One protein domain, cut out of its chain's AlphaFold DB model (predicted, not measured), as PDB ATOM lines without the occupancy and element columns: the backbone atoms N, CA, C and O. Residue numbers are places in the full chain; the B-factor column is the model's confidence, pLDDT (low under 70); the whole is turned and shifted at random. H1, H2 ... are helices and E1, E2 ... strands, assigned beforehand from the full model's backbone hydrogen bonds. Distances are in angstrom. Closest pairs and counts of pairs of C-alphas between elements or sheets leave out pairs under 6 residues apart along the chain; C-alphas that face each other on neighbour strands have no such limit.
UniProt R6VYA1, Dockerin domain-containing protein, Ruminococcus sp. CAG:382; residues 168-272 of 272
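AT A GLANCE: This is residues 168 to 272 of the 272 residues of the protein "Dockerin domain-containing protein" of Ruminococcus sp. CAG:382 (UniProt R6VYA1). A strongly twisted five-stranded sheet makes the body, with the hairpin of E1 and E2 along one edge, its tip at residues 184 to 189 sticking out, and three short helices spread round the outside. H3 lies far out at one end of the longest axis, after a long link from E5, and the turn between E4 and E5 lies towards the other end. The printed part has 105 residues, in the order H1, E1, E2, H2, E3, E4, E5, H3, and the sheet is mixed, in the order E1, E2, E5, E4, E3. The class is mixed, helices and strands, with 49 residues in named elements, under half. The whole is compact, with a radius of gyration of the C-alphas of 13.9 A and spans of 44 by 32 by 29 A.

IN THESE COORDINATES: H1, residues 168 to 172, begins at C-alpha 168 at (-4.707, 21.185, 53.897). E1, residues 179 to 185, is 19.2 A long, and E2, residues 188 to 196, is 24.1 A long. H2 is residues 202 to 205, E3 residues 215 to 218 and E4 residues 235 to 239. E5, residues 245 to 253, measures 22.7 A and ends at C-alpha 253 at (-4.555, 19.076, 34.365). H3, residues 265 to 270, is 8.9 A long and ends at C-alpha 270 at (-3.607, 5.344, 28.712).

HOW THE PARTS SIT: E1, an edge strand, and E2 form a hairpin, antiparallel at 148 degrees, with N 181 and O 192 2.8 A apart. E2 and E5 are parallel at 49 degrees, with N 193 and O 250 2.7 A apart. E5 pairs with E2 over residues 250 to 253 and with E4 over residues 245 to 250, a staggered pairing. E5 and E4 form a hairpin, antiparallel at 158 degrees, with N 236 and O 249 2.8 A apart. E4 and E3, the other edge strand, also form a hairpin, antiparallel at 143 degrees, with N 218 and O 235 2.8 A apart. E3, E4 and E5 are a meander, each strand the antiparallel neighbour of the one before. E2, H2 and E3 are a split strand-helix-strand unit, two strands running the same way with E5 and E4 between them; its crossover is right-handed. H1 only grazes the sheet, with residues 168 to 171, while H2 and H3 are not on it. In H1 and H3 every O i to N i+4 pair is within hydrogen-bond range; H2 is too short for such a pair.

THE WHOLE: The two C-alphas farthest apart, those of Lys 242 and Arg 272, are 45.5 A apart. The printed part has no cut and ends at the chain's last residue. The links from E3 to E4, 16 residues, and from E5 to H3, 11 residues, are long. The mean pLDDT of the printed part is 77.6; 21 residues are under 70, among them 174 to 177, 257 to 263 and 268 to 272.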
ATOM      1  N   ASP A 168      -3.337  21.353  53.380       78.56
ATOM      2  CA  ASP A 168      -4.707  21.185  53.897       78.56
ATOM      3  C   ASP A 168      -5.190  22.463  54.584       78.56
ATOM      4  O   ASP A 168      -6.285  22.946  54.299       78.56
ATOM      5  N   ASP A 169      -4.335  23.065  55.415       77.50
ATOM      6  CA  ASP A 169      -4.623  24.334  56.089       77.50
ATOM      7  C   ASP A 169      -4.734  25.479  55.076       77.50
ATOM      8  O   ASP A 169      -5.529  26.403  55.230       77.50
ATOM      9  N   VAL A 170      -3.928  25.421  54.013       79.38
ATOM     10  CA  VAL A 170      -3.971  26.400  52.925       79.38
ATOM     11  C   VAL A 170      -5.287  26.305  52.158       79.38
ATOM     12  O   VAL A 170      -5.941  27.320  51.926       79.38
ATOM     13  N   LEU A 171      -5.673  25.100  51.745       78.94
ATOM     14  CA  LEU A 171      -6.856  24.874  50.918       78.94
ATOM     15  C   LEU A 171      -8.162  25.071  51.694       78.94
ATOM     16  O   LEU A 171      -9.144  25.492  51.090       78.94
ATOM     17  N   ALA A 172      -8.178  24.845  53.012       75.50
ATOM     18  CA  ALA A 172      -9.343  25.110  53.859       75.50
ATOM     19  C   ALA A 172      -9.770  26.590  53.857       75.50
ATOM     20  O   ALA A 172     -10.929  26.904  54.119       75.50
ATOM     21  N   GLU A 173      -8.843  27.500  53.559       70.88
ATOM     22  CA  GLU A 173      -9.082  28.941  53.606       70.88
ATOM     23  C   GLU A 173      -9.404  29.577  52.256       70.88
ATOM     24  O   GLU A 173      -9.796  30.744  52.193       70.88
ATOM     25  N   ILE A 174      -9.234  28.834  51.167       69.06
ATOM     26  CA  ILE A 174      -9.451  29.350  49.823       69.06
ATOM     27  C   ILE A 174     -10.742  28.723  49.312       69.06
ATOM     28  O   ILE A 174     -10.752  27.564  48.898       69.06
ATOM     29  N   GLU A 175     -11.834  29.494  49.316       57.06
ATOM     30  CA  GLU A 175     -13.090  29.123  48.649       57.06
ATOM     31  C   GLU A 175     -12.834  28.934  47.151       57.06
ATOM     32  O   GLU A 175     -12.923  29.862  46.347       57.06
ATOM     33  N   THR A 176     -12.469  27.721  46.753       61.53
ATOM     34  CA  THR A 176     -12.215  27.397  45.356       61.53
ATOM     35  C   THR A 176     -12.951  26.143  44.932       61.53
ATOM     36  O   THR A 176     -13.144  25.207  45.697       61.53
ATOM     37  N   GLY A 177     -13.322  26.108  43.652       61.00
ATOM     38  CA  GLY A 177     -13.812  24.903  42.983       61.00
ATOM     39  C   GLY A 177     -12.722  23.860  42.699       61.00
ATOM     40  O   GLY A 177     -12.987  22.922  41.948       61.00
ATOM     41  N   PHE A 178     -11.510  24.018  43.246       71.25
ATOM     42  CA  PHE A 178     -10.444  23.025  43.133       71.25
ATOM     43  C   PHE A 178     -10.658  21.929  44.171       71.25
ATOM     44  O   PHE A 178     -10.965  22.206  45.328       71.25
ATOM     45  N   ARG A 179     -10.499  20.671  43.759       68.62
ATOM     46  CA  ARG A 179     -10.659  19.526  44.656       68.62
ATOM     47  C   ARG A 179      -9.286  18.918  44.918       68.62
ATOM     48  O   ARG A 179      -8.678  18.408  43.977       68.62
ATOM     49  N   PRO A 180      -8.762  18.979  46.150       75.00
ATOM     50  CA  PRO A 180      -7.605  18.177  46.486       75.00
ATOM     51  C   PRO A 180      -7.973  16.691  46.427       75.00
ATOM     52  O   PRO A 180      -9.043  16.280  46.878       75.00
ATOM     53  N   THR A 181      -7.086  15.888  45.856       76.62
ATOM     54  CA  THR A 181      -7.145  14.427  45.882       76.62
ATOM     55  C   THR A 181      -5.831  13.881  46.412       76.62
ATOM     56  O   THR A 181      -4.779  14.505  46.278       76.62
ATOM     57  N   GLU A 182      -5.879  12.705  47.021       78.62
ATOM     58  CA  GLU A 182      -4.707  12.054  47.594       78.62
ATOM     59  C   GLU A 182      -4.455  10.737  46.861       78.62
ATOM     60  O   GLU A 182      -5.382   9.954  46.635       78.62
ATOM     61  N   LYS A 183      -3.208  10.503  46.447       76.56
ATOM     62  CA  LYS A 183      -2.774   9.234  45.853       76.56
ATOM     63  C   LYS A 183      -1.748   8.586  46.765       76.56
ATOM     64  O   LYS A 183      -0.729   9.195  47.079       76.56
ATOM     65  N   ILE A 184      -1.995   7.338  47.144       76.50
ATOM     66  CA  ILE A 184      -1.053   6.541  47.930       76.50
ATOM     67  C   ILE A 184      -0.003   5.950  46.982       76.50
ATOM     68  O   ILE A 184      -0.350   5.359  45.958       76.50
ATOM     69  N   THR A 185       1.271   6.137  47.315       74.31
ATOM     70  CA  THR A 185       2.427   5.558  46.617       74.31
ATOM     71  C   THR A 185       3.328   4.832  47.615       74.31
ATOM     72  O   THR A 185       3.148   4.985  48.824       74.31
ATOM     73  N   ASP A 186       4.306   4.070  47.122       70.88
ATOM     74  CA  ASP A 186       5.285   3.374  47.973       70.88
ATOM     75  C   ASP A 186       6.104   4.352  48.841       70.88
ATOM     76  O   ASP A 186       6.518   4.009  49.947       70.88
ATOM     77  N   ASP A 187       6.250   5.600  48.382       68.44
ATOM     78  CA  ASP A 187       6.947   6.690  49.076       68.44
ATOM     79  C   ASP A 187       6.028   7.508  50.011       68.44
ATOM     80  O   ASP A 187       6.446   8.514  50.589       68.44
ATOM     81  N   GLY A 188       4.769   7.089  50.167       72.94
ATOM     82  CA  GLY A 188       3.757   7.754  50.984       72.94
ATOM     83  C   GLY A 188       2.633   8.397  50.173       72.94
ATOM     84  O   GLY A 188       2.488   8.194  48.964       72.94
ATOM     85  N   ALA A 189       1.781   9.150  50.866       75.12
ATOM     86  CA  ALA A 189       0.644   9.817  50.253       75.12
ATOM     87  C   ALA A 189       1.067  11.135  49.587       75.12
ATOM     88  O   ALA A 189       1.749  11.967  50.185       75.12
ATOM     89  N   ILE A 190       0.660  11.320  48.334       78.12
ATOM     90  CA  ILE A 190       0.945  12.509  47.535       78.12
ATOM     91  C   ILE A 190      -0.353  13.281  47.320       78.12
ATOM     92  O   ILE A 190      -1.332  12.738  46.797       78.12
ATOM     93  N   LYS A 191      -0.333  14.568  47.668       82.81
ATOM     94  CA  LYS A 191      -1.463  15.477  47.473       82.81
ATOM     95  C   LYS A 191      -1.451  16.083  46.080       82.81
ATOM     96  O   LYS A 191      -0.427  16.567  45.589       82.81
ATOM     97  N   MET A 192      -2.620  16.086  45.462       82.94
ATOM     98  CA  MET A 192      -2.854  16.553  44.105       82.94
ATOM     99  C   MET A 192      -3.969  17.590  44.100       82.94
ATOM    100  O   MET A 192      -4.963  17.435  44.796       82.94
ATOM    101  N   LEU A 193      -3.823  18.635  43.296       85.06
ATOM    102  CA  LEU A 193      -4.828  19.661  43.063       85.06
ATOM    103  C   LEU A 193      -5.354  19.518  41.639       85.06
ATOM    104  O   LEU A 193      -4.638  19.807  40.674       85.06
ATOM    105  N   CYS A 194      -6.605  19.078  41.512       76.38
ATOM    106  CA  CYS A 194      -7.289  18.961  40.229       76.38
ATOM    107  C   CYS A 194      -8.270  20.121  40.003       76.38
ATOM    108  O   CYS A 194      -8.682  20.806  40.944       76.38
ATOM    109  N   GLY A 195      -8.647  20.345  38.740       76.19
ATOM    110  CA  GLY A 195      -9.555  21.428  38.331       76.19
ATOM    111  C   GLY A 195      -8.959  22.430  37.336       76.19
ATOM    112  O   GLY A 195      -9.621  23.402  36.980       76.19
ATOM    113  N   PHE A 196      -7.730  22.206  36.865       82.25
ATOM    114  CA  PHE A 196      -7.129  23.009  35.800       82.25
ATOM    115  C   PHE A 196      -7.512  22.444  34.430       82.25
ATOM    116  O   PHE A 196      -7.384  21.246  34.189       82.25
ATOM    117  N   ASN A 197      -7.956  23.307  33.515       81.06
ATOM    118  CA  ASN A 197      -8.229  22.924  32.127       81.06
ATOM    119  C   ASN A 197      -6.942  22.949  31.288       81.06
ATOM    120  O   ASN A 197      -5.975  23.628  31.649       81.06
ATOM    121  N   GLU A 198      -6.942  22.274  30.137       77.38
ATOM    122  CA  GLU A 198      -5.861  22.399  29.154       77.38
ATOM    123  C   GLU A 198      -5.598  23.884  28.828       77.38
ATOM    124  O   GLU A 198      -6.529  24.693  28.748       77.38
ATOM    125  N   LYS A 199      -4.323  24.263  28.665       80.75
ATOM    126  CA  LYS A 199      -3.899  25.649  28.370       80.75
ATOM    127  C   LYS A 199      -4.323  26.677  29.434       80.75
ATOM    128  O   LYS A 199      -4.468  27.868  29.156       80.75
ATOM    129  N   SER A 200      -4.472  26.242  30.684       83.69
ATOM    130  CA  SER A 200      -4.610  27.136  31.837       83.69
ATOM    131  C   SER A 200      -3.325  27.938  32.042       83.69
ATOM    132  O   SER A 200      -2.286  27.371  32.356       83.69
ATOM    133  N   GLU A 201      -3.362  29.255  31.845       86.19
ATOM    134  CA  GLU A 201      -2.184  30.116  32.016       86.19
ATOM    135  C   GLU A 201      -1.820  30.293  33.493       86.19
ATOM    136  O   GLU A 201      -2.669  30.653  34.308       86.19
ATOM    137  N   VAL A 202      -0.535  30.138  33.823       86.62
ATOM    138  CA  VAL A 202      -0.003  30.322  35.186       86.62
ATOM    139  C   VAL A 202      -0.325  31.718  35.740       86.62
ATOM    140  O   VAL A 202      -0.629  31.870  36.922       86.62
ATOM    141  N   SER A 203      -0.321  32.746  34.886       85.44
ATOM    142  CA  SER A 203      -0.624  34.136  35.253       85.44
ATOM    143  C   SER A 203      -2.001  34.304  35.903       85.44
ATOM    144  O   SER A 203      -2.132  35.109  36.824       85.44
ATOM    145  N   LYS A 204      -3.004  33.523  35.478       85.00
ATOM    146  CA  LYS A 204      -4.379  33.578  36.008       85.00
ATOM    147  C   LYS A 204      -4.484  33.060  37.442       85.00
ATOM    148  O   LYS A 204      -5.379  33.471  38.168       85.00
ATOM    149  N   TYR A 205      -3.560  32.192  37.853       84.19
ATOM    150  CA  TYR A 205      -3.565  31.528  39.161       84.19
ATOM    151  C   TYR A 205      -2.449  32.018  40.083       84.19
ATOM    152  O   TYR A 205      -2.261  31.485  41.173       84.19
ATOM    153  N   ARG A 206      -1.726  33.075  39.694       79.19
ATOM    154  CA  ARG A 206      -0.623  33.634  40.489       79.19
ATOM    155  C   ARG A 206      -1.049  34.040  41.903       79.19
ATOM    156  O   ARG A 206      -0.237  34.010  42.820       79.19
ATOM    157  N   THR A 207      -2.306  34.433  42.069       77.69
ATOM    158  CA  THR A 207      -2.885  34.862  43.347       77.69
ATOM    159  C   THR A 207      -3.803  33.812  43.965       77.69
ATOM    160  O   THR A 207      -4.536  34.150  44.888       77.69
ATOM    161  N   LEU A 208      -3.787  32.564  43.474       81.50
ATOM    162  CA  LEU A 208      -4.702  31.500  43.902       81.50
ATOM    163  C   LEU A 208      -4.704  31.313  45.423       81.50
ATOM    164  O   LEU A 208      -5.764  31.233  46.027       81.50
ATOM    165  N   PHE A 209      -3.523  31.311  46.038       78.31
ATOM    166  CA  PHE A 209      -3.379  31.130  47.480       78.31
ATOM    167  C   PHE A 209      -3.366  32.454  48.266       78.31
ATOM    168  O   PHE A 209      -3.164  32.476  49.472       78.31
ATOM    169  N   GLY A 210      -3.596  33.591  47.607       71.12
ATOM    170  CA  GLY A 210      -3.433  34.908  48.218       71.12
ATOM    171  C   GLY A 210      -1.971  35.245  48.545       71.12
ATOM    172  O   GLY A 210      -1.064  34.423  48.454       71.12
ATOM    173  N   SER A 211      -1.716  36.495  48.925       70.06
ATOM    174  CA  SER A 211      -0.364  36.984  49.245       70.06
ATOM    175  C   SER A 211       0.108  36.622  50.656       70.06
ATOM    176  O   SER A 211       1.228  36.966  51.032       70.06
ATOM    177  N   ARG A 212      -0.740  35.961  51.451       69.44
ATOM    178  CA  ARG A 212      -0.453  35.606  52.847       69.44
ATOM    179  C   ARG A 212       0.437  34.372  53.003       69.44
ATOM    180  O   ARG A 212       0.936  34.138  54.094       69.44
ATOM    181  N   TYR A 213       0.579  33.561  51.956       78.12
ATOM    182  CA  TYR A 213       1.458  32.398  51.968       78.12
ATOM    183  C   TYR A 213       2.581  32.586  50.955       78.12
ATOM    184  O   TYR A 213       2.381  33.120  49.863       78.12
ATOM    185  N   ASN A 214       3.765  32.093  51.300       81.56
ATOM    186  CA  ASN A 214       4.897  32.040  50.387       81.56
ATOM    187  C   ASN A 214       4.809  30.761  49.541       81.56
ATOM    188  O   ASN A 214       5.509  29.787  49.802       81.56
ATOM    189  N   ILE A 215       3.896  30.734  48.568       87.00
ATOM    190  CA  ILE A 215       3.702  29.584  47.674       87.00
ATOM    191  C   ILE A 215       4.206  29.937  46.282       87.00
ATOM    192  O   ILE A 215       3.876  30.990  45.734       87.00
ATOM    193  N   LYS A 216       4.988  29.034  45.687       90.19
ATOM    194  CA  LYS A 216       5.482  29.178  44.316       90.19
ATOM    195  C   LYS A 216       5.140  27.952  43.497       90.19
ATOM    196  O   LYS A 216       5.214  26.834  43.996       90.19
ATOM    197  N   LEU A 217       4.820  28.167  42.227       91.88
ATOM    198  CA  LEU A 217       4.686  27.083  41.264       91.88
ATOM    199  C   LEU A 217       6.065  26.724  40.711       91.88
ATOM    200  O   LEU A 217       6.784  27.589  40.210       91.88
ATOM    201  N   LEU A 218       6.426  25.452  40.782       92.81
ATOM    202  CA  LEU A 218       7.662  24.888  40.262       92.81
ATOM    203  C   LEU A 218       7.345  23.961  39.088       92.81
ATOM    204  O   LEU A 218       6.356  23.235  39.114       92.81
ATOM    205  N   ASN A 219       8.200  23.963  38.069       89.00
ATOM    206  CA  ASN A 219       8.129  22.971  36.998       89.00
ATOM    207  C   ASN A 219       8.768  21.632  37.418       89.00
ATOM    208  O   ASN A 219       9.405  21.540  38.466       89.00
ATOM    209  N   ALA A 220       8.700  20.622  36.546       81.81
ATOM    210  CA  ALA A 220       9.323  19.307  36.763       81.81
ATOM    211  C   ALA A 220      10.844  19.343  37.049       81.81
ATOM    212  O   ALA A 220      11.397  18.394  37.594       81.81
ATOM    213  N   LYS A 221      11.539  20.437  36.704       85.06
ATOM    214  CA  LYS A 221      12.969  20.649  37.006       85.06
ATOM    215  C   LYS A 221      13.198  21.396  38.328       85.06
ATOM    216  O   LYS A 221      14.323  21.798  38.606       85.06
ATOM    217  N   GLY A 222      12.147  21.652  39.108       85.62
ATOM    218  CA  GLY A 222      12.200  22.398  40.367       85.62
ATOM    219  C   GLY A 222      12.410  23.908  40.209       85.62
ATOM    220  O   GLY A 222      12.678  24.589  41.195       85.62
ATOM    221  N   LYS A 223      12.306  24.456  38.991       89.75
ATOM    222  CA  LYS A 223      12.470  25.896  38.741       89.75
ATOM    223  C   LYS A 223      11.127  26.611  38.838       89.75
ATOM    224  O   LYS A 223      10.134  26.120  38.304       89.75
ATOM    225  N   GLU A 224      11.131  27.796  39.448       91.69
ATOM    226  CA  GLU A 224       9.953  28.661  39.531       91.69
ATOM    227  C   GLU A 224       9.383  28.950  38.133       91.69
ATOM    228  O   GLU A 224      10.090  29.383  37.215       91.69
ATOM    229  N   LYS A 225       8.091  28.663  37.977       89.56
ATOM    230  CA  LYS A 225       7.319  28.798  36.748       89.56
ATOM    231  C   LYS A 225       6.360  29.967  36.926       89.56
ATOM    232  O   LYS A 225       5.383  29.872  37.657       89.56
ATOM    233  N   THR A 226       6.654  31.086  36.270       86.12
ATOM    234  CA  THR A 226       5.889  32.341  36.410       86.12
ATOM    235  C   THR A 226       5.023  32.668  35.192       86.12
ATOM    236  O   THR A 226       4.167  33.545  35.258       86.12
ATOM    237  N   THR A 227       5.265  31.996  34.065       83.12
ATOM    238  CA  THR A 227       4.608  32.208  32.767       83.12
ATOM    239  C   THR A 227       4.385  30.857  32.077       83.12
ATOM    240  O   THR A 227       4.946  29.852  32.515       83.12
ATOM    241  N   CYS A 228       3.642  30.844  30.962       84.69
ATOM    242  CA  CYS A 228       3.213  29.647  30.212       84.69
ATOM    243  C   CYS A 228       1.979  28.949  30.820       84.69
ATOM    244  O   CYS A 228       1.320  29.494  31.707       84.69
ATOM    245  N   TYR A 229       1.638  27.775  30.289       86.56
ATOM    246  CA  TYR A 229       0.521  26.947  30.729       86.56
ATOM    247  C   TYR A 229       0.916  26.023  31.881       86.56
ATOM    248  O   TYR A 229       2.043  25.524  31.923       86.56
ATOM    249  N   MET A 230      -0.022  25.797  32.798       85.19
ATOM    250  CA  MET A 230       0.024  24.749  33.817       85.19
ATOM    251  C   MET A 230       0.155  23.384  33.131       85.19
ATOM    252  O   MET A 230      -0.483  23.154  32.104       85.19
ATOM    253  N   ALA A 231       0.975  22.500  33.689       84.81
ATOM    254  CA  ALA A 231       1.155  21.132  33.221       84.81
ATOM    255  C   ALA A 231       0.993  20.155  34.389       84.81
ATOM    256  O   ALA A 231       1.283  20.501  35.539       84.81
ATOM    257  N   THR A 232       0.550  18.934  34.095       84.81
ATOM    258  CA  THR A 232       0.523  17.864  35.093       84.81
ATOM    259  C   THR A 232       1.936  17.602  35.597       84.81
ATOM    260  O   THR A 232       2.893  17.579  34.823       84.81
ATOM    261  N   GLY A 233       2.080  17.466  36.913       82.00
ATOM    262  CA  GLY A 233       3.384  17.301  37.554       82.00
ATOM    263  C   GLY A 233       4.118  18.609  37.864       82.00
ATOM    264  O   GLY A 233       5.156  18.560  38.526       82.00
ATOM    265  N   ASP A 234       3.596  19.779  37.469       89.38
ATOM    266  CA  ASP A 234       4.010  21.024  38.123       89.38
ATOM    267  C   ASP A 234       3.659  20.949  39.622       89.38
ATOM    268  O   ASP A 234       2.694  20.297  40.023       89.38
ATOM    269  N   VAL A 235       4.436  21.619  40.470       90.62
ATOM    270  CA  VAL A 235       4.298  21.520  41.928       90.62
ATOM    271  C   VAL A 235       4.142  22.902  42.529       90.62
ATOM    272  O   VAL A 235       5.041  23.731  42.424       90.62
ATOM    273  N   TYR A 236       3.035  23.142  43.225       91.06
ATOM    274  CA  TYR A 236       2.985  24.234  44.184       91.06
ATOM    275  C   TYR A 236       3.806  23.841  45.409       91.06
ATOM    276  O   TYR A 236       3.509  22.856  46.078       91.06
ATOM    277  N   ALA A 237       4.861  24.596  45.685       89.50
ATOM    278  CA  ALA A 237       5.695  24.431  46.863       89.50
ATOM    279  C   ALA A 237       5.374  25.543  47.858       89.50
ATOM    280  O   ALA A 237       5.448  26.729  47.522       89.50
ATOM    281  N   LEU A 238       5.015  25.142  49.073       85.56
ATOM    282  CA  LEU A 238       4.858  26.038  50.205       85.56
ATOM    283  C   LEU A 238       6.221  26.233  50.860       85.56
ATOM    284  O   LEU A 238       6.879  25.258  51.218       85.56
ATOM    285  N   TYR A 239       6.631  27.482  51.028       82.56
ATOM    286  CA  TYR A 239       7.909  27.840  51.622       82.56
ATOM    287  C   TYR A 239       7.737  28.434  53.017       82.56
ATOM    288  O   TYR A 239       6.820  29.219  53.264       82.56
ATOM    289  N   ASP A 240       8.684  28.132  53.902       74.94
ATOM    290  CA  ASP A 240       8.880  28.897  55.131       74.94
ATOM    291  C   ASP A 240       9.562  30.255  54.830       74.94
ATOM    292  O   ASP A 240       9.910  30.586  53.689       74.94
ATOM    293  N   SER A 241       9.774  31.073  55.861       68.50
ATOM    294  CA  SER A 241      10.476  32.360  55.727       68.50
ATOM    295  C   SER A 241      11.980  32.244  55.487       68.50
ATOM    296  O   SER A 241      12.611  33.224  55.097       68.50
ATOM    297  N   LYS A 242      12.566  31.069  55.736       72.62
ATOM    298  CA  LYS A 242      13.976  30.773  55.472       72.62
ATOM    299  C   LYS A 242      14.192  30.287  54.035       72.62
ATOM    300  O   LYS A 242      15.336  30.172  53.609       72.62
ATOM    301  N   GLY A 243      13.113  30.041  53.287       76.06
ATOM    302  CA  GLY A 243      13.147  29.548  51.915       76.06
ATOM    303  C   GLY A 243      13.193  28.024  51.797       76.06
ATOM    304  O   GLY A 243      13.472  27.523  50.708       76.06
ATOM    305  N   ASN A 244      12.903  27.277  52.865       82.19
ATOM    306  CA  ASN A 244      12.770  25.821  52.807       82.19
ATOM    307  C   ASN A 244      11.356  25.432  52.379       82.19
ATOM    308  O   ASN A 244      10.388  26.078  52.776       82.19
ATOM    309  N   ILE A 245      11.237  24.351  51.607       84.31
ATOM    310  CA  ILE A 245       9.935  23.788  51.239       84.31
ATOM    311  C   ILE A 245       9.369  23.039  52.448       84.31
ATOM    312  O   ILE A 245      10.009  22.123  52.957       84.31
ATOM    313  N   VAL A 246       8.179  23.442  52.881       81.56
ATOM    314  CA  VAL A 246       7.432  22.855  54.001       81.56
ATOM    315  C   VAL A 246       6.505  21.749  53.509       81.56
ATOM    316  O   VAL A 246       6.469  20.678  54.102       81.56
ATOM    317  N   ASP A 247       5.793  21.995  52.410       84.44
ATOM    318  CA  ASP A 247       4.855  21.040  51.818       84.44
ATOM    319  C   ASP A 247       4.751  21.250  50.297       84.44
ATOM    320  O   ASP A 247       5.171  22.285  49.759       84.44
ATOM    321  N   LYS A 248       4.215  20.255  49.587       88.00
ATOM    322  CA  LYS A 248       4.064  20.238  48.130       88.00
ATOM    323  C   LYS A 248       2.661  19.796  47.733       88.00
ATOM    324  O   LYS A 248       2.115  18.845  48.276       88.00
ATOM    325  N   LEU A 249       2.128  20.441  46.704       87.94
ATOM    326  CA  LEU A 249       0.845  20.109  46.103       87.94
ATOM    327  C   LEU A 249       1.017  19.984  44.592       87.94
ATOM    328  O   LEU A 249       1.390  20.943  43.915       87.94
ATOM    329  N   ILE A 250       0.783  18.783  44.070       88.06
ATOM    330  CA  ILE A 250       1.003  18.473  42.656       88.06
ATOM    331  C   ILE A 250      -0.185  18.948  41.827       88.06
ATOM    332  O   ILE A 250      -1.333  18.689  42.163       88.06
ATOM    333  N   VAL A 251       0.076  19.621  40.715       87.62
ATOM    334  CA  VAL A 251      -0.940  20.039  39.748       87.62
ATOM    335  C   VAL A 251      -1.331  18.860  38.869       87.62
ATOM    336  O   VAL A 251      -0.463  18.193  38.304       87.62
ATOM    337  N   ILE A 252      -2.638  18.664  38.690       83.25
ATOM    338  CA  ILE A 252      -3.203  17.743  37.702       83.25
ATOM    339  C   ILE A 252      -4.083  18.533  36.729       83.25
ATOM    340  O   ILE A 252      -5.041  19.196  37.141       83.25
ATOM    341  N   VAL A 253      -3.755  18.467  35.435       83.81
ATOM    342  CA  VAL A 253      -4.555  19.076  34.365       83.81
ATOM    343  C   VAL A 253      -5.585  18.062  33.870       83.81
ATOM    344  O   VAL A 253      -5.267  16.907  33.599       83.81
ATOM    345  N   ASN A 254      -6.841  18.488  33.743       77.19
ATOM    346  CA  ASN A 254      -7.919  17.637  33.255       77.19
ATOM    347  C   ASN A 254      -7.619  17.155  31.825       77.19
ATOM    348  O   ASN A 254      -7.449  17.974  30.923       77.19
ATOM    349  N   GLY A 255      -7.617  15.833  31.624       67.31
ATOM    350  CA  GLY A 255      -7.412  15.192  30.320       67.31
ATOM    351  C   GLY A 255      -6.000  14.660  30.064       67.31
ATOM    352  O   GLY A 255      -5.838  13.893  29.125       67.31
ATOM    353  N   ASP A 256      -5.016  15.007  30.895       70.62
ATOM    354  CA  ASP A 256      -3.633  14.509  30.820       70.62
ATOM    355  C   ASP A 256      -3.496  13.297  31.751       70.62
ATOM    356  O   ASP A 256      -3.071  13.390  32.904       70.62
ATOM    357  N   VAL A 257      -4.023  12.168  31.281       64.44
ATOM    358  CA  VAL A 257      -4.125  10.926  32.055       64.44
ATOM    359  C   VAL A 257      -2.779  10.216  32.146       64.44
ATOM    360  O   VAL A 257      -2.522   9.536  33.140       64.44
ATOM    361  N   ASN A 258      -1.911  10.373  31.145       61.53
ATOM    362  CA  ASN A 258      -0.594   9.742  31.138       61.53
ATOM    363  C   ASN A 258       0.482  10.563  31.885       61.53
ATOM    364  O   ASN A 258       1.565  10.037  32.147       61.53
ATOM    365  N   GLY A 259       0.185  11.813  32.261       60.66
ATOM    366  CA  GLY A 259       1.072  12.685  33.027       60.66
ATOM    367  C   GLY A 259       2.261  13.227  32.231       60.66
ATOM    368  O   GLY A 259       3.267  13.603  32.835       60.66
ATOM    369  N   ASP A 260       2.182  13.252  30.896       65.25
ATOM    370  CA  ASP A 260       3.249  13.744  30.015       65.25
ATOM    371  C   ASP A 260       3.271  15.281  29.883       65.25
ATOM    372  O   ASP A 260       4.184  15.860  29.277       65.25
ATOM    373  N   GLY A 261       2.292  15.954  30.494       61.78
ATOM    374  CA  GLY A 261       2.149  17.403  30.480       61.78
ATOM    375  C   GLY A 261       1.404  17.936  29.254       61.78
ATOM    376  O   GLY A 261       1.400  19.153  29.041       61.78
ATOM    377  N   LYS A 262       0.810  17.071  28.419       66.44
ATOM    378  CA  LYS A 262       0.055  17.424  27.212       66.44
ATOM    379  C   LYS A 262      -1.192  16.555  27.089       66.44
ATOM    380  O   LYS A 262      -1.087  15.374  26.815       66.44
ATOM    381  N   VAL A 263      -2.364  17.182  27.053       66.50
ATOM    382  CA  VAL A 263      -3.605  16.491  26.671       66.50
ATOM    383  C   VAL A 263      -3.554  16.132  25.180       66.50
ATOM    384  O   VAL A 263      -3.648  17.003  24.312       66.50
ATOM    385  N   ASN A 264      -3.341  14.859  24.858       71.12
ATOM    386  CA  ASN A 264      -3.160  14.358  23.502       71.12
ATOM    387  C   ASN A 264      -3.674  12.909  23.326       71.12
ATOM    388  O   ASN A 264      -4.257  12.305  24.220       71.12
ATOM    389  N   ALA A 265      -3.510  12.335  22.128       72.12
ATOM    390  CA  ALA A 265      -4.014  10.991  21.819       72.12
ATOM    391  C   ALA A 265      -3.419   9.883  22.713       72.12
ATOM    392  O   ALA A 265      -4.068   8.857  22.922       72.12
ATOM    393  N   ALA A 266      -2.217  10.085  23.261       70.38
ATOM    394  CA  ALA A 266      -1.601   9.167  24.209       70.38
ATOM    395  C   ALA A 266      -2.389   9.069  25.528       70.38
ATOM    396  O   ALA A 266      -2.400   8.001  26.136       70.38
ATOM    397  N   ASP A 267      -3.125  10.115  25.920       70.19
ATOM    398  CA  ASP A 267      -4.003  10.080  27.096       70.19
ATOM    399  C   ASP A 267      -5.233   9.213  26.886       70.19
ATOM    400  O   ASP A 267      -5.697   8.558  27.815       70.19
ATOM    401  N   TYR A 268      -5.755   9.166  25.660       61.22
ATOM    402  CA  TYR A 268      -6.874   8.285  25.326       61.22
ATOM    403  C   TYR A 268      -6.452   6.810  25.346       61.22
ATOM    404  O   TYR A 268      -7.235   5.938  25.714       61.22
ATOM    405  N   ILE A 269      -5.201   6.529  24.965       65.81
ATOM    406  CA  ILE A 269      -4.630   5.177  24.996       65.81
ATOM    407  C   ILE A 269      -4.363   4.737  26.440       65.81
ATOM    408  O   ILE A 269      -4.667   3.600  26.775       65.81
ATOM    409  N   ALA A 270      -3.866   5.631  27.299       59.69
ATOM    410  CA  ALA A 270      -3.607   5.344  28.712       59.69
ATOM    411  C   ALA A 270      -4.880   5.095  29.553       59.69
ATOM    412  O   ALA A 270      -4.782   4.613  30.678       59.69
ATOM    413  N   GLN A 271      -6.064   5.426  29.026       55.44
ATOM    414  CA  GLN A 271      -7.363   5.164  29.663       55.44
ATOM    415  C   GLN A 271      -7.940   3.766  29.363       55.44
ATOM    416  O   GLN A 271      -8.960   3.411  29.959       55.44
ATOM    417  N   ARG A 272      -7.352   3.002  28.429       44.22
ATOM    418  CA  ARG A 272      -7.761   1.625  28.088       44.22
ATOM    419  C   ARG A 272      -6.895   0.591  28.789       44.22
ATOM    420  O   ARG A 272      -7.470  -0.458  29.145       44.22
TER     421      ARG A 272